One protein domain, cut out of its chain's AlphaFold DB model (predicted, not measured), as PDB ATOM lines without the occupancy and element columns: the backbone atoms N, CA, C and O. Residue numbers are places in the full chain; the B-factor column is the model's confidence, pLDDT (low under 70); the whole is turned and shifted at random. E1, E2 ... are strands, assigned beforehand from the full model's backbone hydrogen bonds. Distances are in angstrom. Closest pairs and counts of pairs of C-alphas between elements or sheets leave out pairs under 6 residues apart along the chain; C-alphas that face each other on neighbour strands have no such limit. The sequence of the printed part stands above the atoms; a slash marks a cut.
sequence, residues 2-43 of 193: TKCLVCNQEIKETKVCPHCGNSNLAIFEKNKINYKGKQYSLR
ATOM      1  N   THR A   2      -6.681 -43.042  47.341       89.19
ATOM      2  CA  THR A   2      -7.861 -43.599  48.022       89.19
ATOM      3  C   THR A   2      -7.707 -43.421  49.521       89.19
ATOM      4  O   THR A   2      -6.628 -43.631  50.066       89.19
ATOM      5  N   LYS A   3      -8.777 -43.006  50.197       89.88
ATOM      6  CA  LYS A   3      -8.774 -42.771  51.639       89.88
ATOM      7  C   LYS A   3      -9.919 -43.519  52.297       89.88
ATOM      8  O   LYS A   3     -11.055 -43.457  51.826       89.88
ATOM      9  N   CYS A   4      -9.629 -44.203  53.397       88.12
ATOM     10  CA  CYS A   4     -10.669 -44.761  54.244       88.12
ATOM     11  C   CYS A   4     -11.278 -43.649  55.094       88.12
ATOM     12  O   CYS A   4     -10.569 -42.972  55.833       88.12
ATOM     13  N   LEU A   5     -12.594 -43.466  55.004       87.31
ATOM     14  CA  LEU A   5     -13.282 -42.442  55.787       87.31
ATOM     15  C   LEU A   5     -13.451 -42.848  57.253       87.31
ATOM     16  O   LEU A   5     -13.655 -41.970  58.085       87.31
ATOM     17  N   VAL A   6     -13.320 -44.140  57.572       84.75
ATOM     18  CA  VAL A   6     -13.519 -44.692  58.924       84.75
ATOM     19  C   VAL A   6     -12.261 -44.581  59.771       84.75
ATOM     20  O   VAL A   6     -12.318 -44.040  60.858       84.75
ATOM     21  N   CYS A   7     -11.113 -45.052  59.277       84.62
ATOM     22  CA  CYS A   7      -9.847 -44.970  60.017       84.62
ATOM     23  C   CYS A   7      -8.954 -43.809  59.554       84.62
ATOM     24  O   CYS A   7      -7.809 -43.706  59.983       84.62
ATOM     25  N   ASN A   8      -9.446 -42.970  58.634       85.62
ATOM     26  CA  ASN A   8      -8.758 -41.792  58.096       85.62
ATOM     27  C   ASN A   8      -7.402 -42.084  57.403       85.62
ATOM     28  O   ASN A   8      -6.664 -41.148  57.097       85.62
ATOM     29  N   GLN A   9      -7.082 -43.354  57.119       87.06
ATOM     30  CA  GLN A   9      -5.823 -43.772  56.490       87.06
ATOM     31  C   GLN A   9      -5.880 -43.683  54.964       87.06
ATOM     32  O   GLN A   9      -6.907 -43.977  54.340       87.06
ATOM     33  N   GLU A  10      -4.752 -43.314  54.362       89.25
ATOM     34  CA  GLU A  10      -4.545 -43.383  52.918       89.25
ATOM     35  C   GLU A  10      -4.146 -44.797  52.513       89.25
ATOM     36  O   GLU A  10      -3.303 -45.433  53.143       89.25
ATOM     37  N   ILE A  11      -4.780 -45.308  51.463       89.06
ATOM     38  CA  ILE A  11      -4.620 -46.691  51.032       89.06
ATOM     39  C   ILE A  11      -4.464 -46.757  49.513       89.06
ATOM     40  O   ILE A  11      -4.935 -45.888  48.770       89.06
ATOM     41  N   LYS A  12      -3.803 -47.816  49.039       83.25
ATOM     42  CA  LYS A  12      -3.819 -48.177  47.615       83.25
ATOM     43  C   LYS A  12      -5.236 -48.604  47.220       83.25
ATOM     44  O   LYS A  12      -6.029 -48.970  48.081       83.25
ATOM     45  N   GLU A  13      -5.569 -48.518  45.935       77.44
ATOM     46  CA  GLU A  13      -6.912 -48.845  45.439       77.44
ATOM     47  C   GLU A  13      -7.301 -50.293  45.771       77.44
ATOM     48  O   GLU A  13      -6.862 -51.247  45.136       77.44
ATOM     49  N   THR A  14      -8.136 -50.442  46.799       79.31
ATOM     50  CA  THR A  14      -8.702 -51.709  47.261       79.31
ATOM     51  C   THR A  14     -10.207 -51.547  47.471       79.31
ATOM     52  O   THR A  14     -10.710 -50.441  47.656       79.31
ATOM     53  N   LYS A  15     -10.955 -52.657  47.447       82.81
ATOM     54  CA  LYS A  15     -12.407 -52.649  47.730       82.81
ATOM     55  C   LYS A  15     -12.727 -52.465  49.219       82.81
ATOM     56  O   LYS A  15     -13.838 -52.081  49.568       82.81
ATOM     57  N   VAL A  16     -11.762 -52.768  50.085       87.19
ATOM     58  CA  VAL A  16     -11.886 -52.749  51.546       87.19
ATOM     59  C   VAL A  16     -10.606 -52.167  52.136       87.19
ATOM     60  O   VAL A  16      -9.516 -52.397  51.604       87.19
ATOM     61  N   CYS A  17     -10.724 -51.404  53.219       85.00
ATOM     62  CA  CYS A  17      -9.573 -50.868  53.927       85.00
ATOM     63  C   CYS A  17      -8.757 -52.001  54.585       85.00
ATOM     64  O   CYS A  17      -9.319 -52.735  55.399       85.00
ATOM     65  N   PRO A  18      -7.443 -52.114  54.320       86.31
ATOM     66  CA  PRO A  18      -6.584 -53.116  54.954       86.31
ATOM     67  C   PRO A  18      -6.369 -52.883  56.458       86.31
ATOM     68  O   PRO A  18      -5.999 -53.816  57.158       86.31
ATOM     69  N   HIS A  19      -6.600 -51.665  56.962       86.12
ATOM     70  CA  HIS A  19      -6.367 -51.326  58.371       86.12
ATOM     71  C   HIS A  19      -7.565 -51.627  59.276       86.12
ATOM     72  O   HIS A  19      -7.379 -52.065  60.403       86.12
ATOM     73  N   CYS A  20      -8.788 -51.376  58.803       84.50
ATOM     74  CA  CYS A  20      -9.999 -51.485  59.627       84.50
ATOM     75  C   CYS A  20     -11.076 -52.410  59.043       84.50
ATOM     76  O   CYS A  20     -12.168 -52.501  59.596       84.50
ATOM     77  N   GLY A  21     -10.820 -53.053  57.897       82.69
ATOM     78  CA  GLY A  21     -11.764 -53.974  57.255       82.69
ATOM     79  C   GLY A  21     -13.032 -53.314  56.695       82.69
ATOM     80  O   GLY A  21     -13.952 -54.010  56.275       82.69
ATOM     81  N   ASN A  22     -13.111 -51.979  56.678       85.31
ATOM     82  CA  ASN A  22     -14.311 -51.253  56.268       85.31
ATOM     83  C   ASN A  22     -14.293 -50.896  54.769       85.31
ATOM     84  O   ASN A  22     -13.244 -50.568  54.210       85.31
ATOM     85  N   SER A  23     -15.456 -50.925  54.116       85.50
ATOM     86  CA  SER A  23     -15.634 -50.570  52.699       85.50
ATOM     87  C   SER A  23     -15.954 -49.089  52.464       85.50
ATOM     88  O   SER A  23     -16.104 -48.669  51.315       85.50
ATOM     89  N   ASN A  24     -16.041 -48.273  53.523       86.62
ATOM     90  CA  ASN A  24     -16.325 -46.849  53.395       86.62
ATOM     91  C   ASN A  24     -15.091 -46.052  52.932       86.62
ATOM     92  O   ASN A  24     -14.334 -45.484  53.727       86.62
ATOM     93  N   LEU A  25     -14.872 -46.061  51.618       88.12
ATOM     94  CA  LEU A  25     -13.712 -45.488  50.944       88.12
ATOM     95  C   LEU A  25     -14.126 -44.323  50.038       88.12
ATOM     96  O   LEU A  25     -15.147 -44.383  49.352       88.12
ATOM     97  N   ALA A  26     -13.297 -43.283  49.998       88.81
ATOM     98  CA  ALA A  26     -13.412 -42.184  49.046       88.81
ATOM     99  C   ALA A  26     -12.165 -42.128  48.158       88.81
ATOM    100  O   ALA A  26     -11.035 -42.163  48.652       88.81
ATOM    101  N   ILE A  27     -12.373 -42.035  46.845       90.44
ATOM    102  CA  ILE A  27     -11.297 -41.941  45.855       90.44
ATOM    103  C   ILE A  27     -11.144 -40.474  45.462       90.44
ATOM    104  O   ILE A  27     -12.042 -39.880  44.869       90.44
ATOM    105  N   PHE A  28     -10.002 -39.894  45.810       87.56
ATOM    106  CA  PHE A  28      -9.614 -38.525  45.502       87.56
ATOM    107  C   PHE A  28      -8.813 -38.499  44.200       87.56
ATOM    108  O   PHE A  28      -7.685 -38.998  44.118       87.56
ATOM    109  N   GLU A  29      -9.405 -37.878  43.189       86.94
ATOM    110  CA  GLU A  29      -8.789 -37.471  41.930       86.94
ATOM    111  C   GLU A  29      -8.581 -35.948  41.965       86.94
ATOM    112  O   GLU A  29      -9.273 -35.256  42.710       86.94
ATOM    113  N   LYS A  30      -7.660 -35.401  41.153       81.00
ATOM    114  CA  LYS A  30      -7.201 -33.990  41.222       81.00
ATOM    115  C   LYS A  30      -8.284 -32.973  41.629       81.00
ATOM    116  O   LYS A  30      -8.067 -32.208  42.559       81.00
ATOM    117  N   ASN A  31      -9.449 -33.000  40.973       81.38
ATOM    118  CA  ASN A  31     -10.556 -32.068  41.237       81.38
ATOM    119  C   ASN A  31     -11.883 -32.751  41.613       81.38
ATOM    120  O   ASN A  31     -12.922 -32.085  41.688       81.38
ATOM    121  N   LYS A  32     -11.883 -34.074  41.795       89.50
ATOM    122  CA  LYS A  32     -13.104 -34.873  41.921       89.50
ATOM    123  C   LYS A  32     -12.948 -35.960  42.972       89.50
ATOM    124  O   LYS A  32     -11.862 -36.477  43.195       89.50
ATOM    125  N   ILE A  33     -14.048 -36.287  43.632       89.81
ATOM    126  CA  ILE A  33     -14.089 -37.274  44.702       89.81
ATOM    127  C   ILE A  33     -15.177 -38.276  44.351       89.81
ATOM    128  O   ILE A  33     -16.347 -37.908  44.269       89.81
ATOM    129  N   ASN A  34     -14.795 -39.527  44.117       88.94
ATOM    130  CA  ASN A  34     -15.742 -40.605  43.865       88.94
ATOM    131  C   ASN A  34     -16.052 -41.308  45.190       88.94
ATOM    132  O   ASN A  34     -15.154 -41.805  45.871       88.94
ATOM    133  N   TYR A  35     -17.331 -41.337  45.555       87.81
ATOM    134  CA  TYR A  35     -17.830 -41.919  46.799       87.81
ATOM    135  C   TYR A  35     -19.187 -42.582  46.557       87.81
ATOM    136  O   TYR A  35     -20.103 -41.945  46.035       87.81
ATOM    137  N   LYS A  36     -19.319 -43.870  46.911       84.69
ATOM    138  CA  LYS A  36     -20.552 -44.671  46.730       84.69
ATOM    139  C   LYS A  36     -21.162 -44.559  45.316       84.69
ATOM    140  O   LYS A  36     -22.363 -44.354  45.157       84.69
ATOM    141  N   GLY A  37     -20.321 -44.619  44.280       83.25
ATOM    142  CA  GLY A  37     -20.746 -44.512  42.874       83.25
ATOM    143  C   GLY A  37     -21.167 -43.107  42.422       83.25
ATOM    144  O   GLY A  37     -21.554 -42.928  41.271       83.25
ATOM    145  N   LYS A  38     -21.081 -42.095  43.295       87.50
ATOM    146  CA  LYS A  38     -21.338 -40.690  42.963       87.50
ATOM    147  C   LYS A  38     -20.033 -39.914  42.880       87.50
ATOM    148  O   LYS A  38     -19.136 -40.089  43.701       87.50
ATOM    149  N   GLN A  39     -19.966 -39.016  41.906       90.06
ATOM    150  CA  GLN A  39     -18.840 -38.111  41.726       90.06
ATOM    151  C   GLN A  39     -19.170 -36.733  42.312       90.06
ATOM    152  O   GLN A  39     -20.156 -36.092  41.943       90.06
ATOM    153  N   TYR A  40     -18.323 -36.267  43.220       87.88
ATOM    154  CA  TYR A  40     -18.426 -34.977  43.889       87.88
ATOM    155  C   TYR A  40     -17.297 -34.063  43.416       87.88
ATOM    156  O   TYR A  40     -16.157 -34.493  43.269       87.88
ATOM    157  N   SER A  41     -17.582 -32.776  43.216       88.94
ATOM    158  CA  SER A  41     -16.507 -31.779  43.220       88.94
ATOM    159  C   SER A  41     -16.018 -31.570  44.652       88.94
ATOM    160  O   SER A  41     -16.791 -31.766  45.592       88.94
ATOM    161  N   LEU A  42     -14.779 -31.105  44.830       83.62
ATOM    162  CA  LEU A  42     -14.212 -30.815  46.155       83.62
ATOM    163  C   LEU A  42     -15.150 -29.939  47.009       83.62
ATOM    164  O   LEU A  42     -15.466 -30.264  48.150       83.62
ATOM    165  N   ARG A  43     -15.702 -28.877  46.405       81.81
ATOM    166  CA  ARG A  43     -16.673 -27.988  47.059       81.81
ATOM    167  C   ARG A  43     -17.947 -28.724  47.480       81.81
ATOM    168  O   ARG A  43     -18.409 -28.545  48.601       81.81
TER     169      ARG A  43
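What this domain is: This is residues 2 to 43 of the 193 residues of an uncharacterized protein of Clostridiales bacterium (UniProt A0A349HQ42). With little regular structure, the domain is a twisted ribbon of short strands, E2, E3 and E4, at one end and a wide loop, residues 5 to 24, at the other, E1 lying between loop and ribbon beside E2. The 42 printed residues hold four named strands, antiparallel in the order E1 E2 E3 E4, with 16 residues in them: all strand. The whole is compact, with a radius of gyration of the C-alphas of 9.9 A, but elongated, spanning 27 by 16 by 15 A.

How they stand to each other: The sheet is a meander, each strand the antiparallel neighbour of the one before. E2, residues 25 to 29, and E3, residues 32 to 35, form a hairpin at 164 degrees; N 29 and O 32 are 2.8 A apart. E4, residues 38 to 41, forms a hairpin with E3; N 33 and O 40 are 2.8 A apart. E1, residues 2 to 4, forms a hairpin with E2; N 3 and O 26 are 2.9 A apart.

Where its parts are: E1 begins at C-alpha 2 (-7.861, -43.599, 48.022). E2 is 13.0 A long. E4 ends at C-alpha 41 (-16.507, -31.779, 43.220).

The domain as a whole: The C-alphas of Gly 21 and Arg 43 are farthest apart, 28.3 A. The printed part has no cut; the link E1 to E2 is long. No printed residue is under 70 in pLDDT.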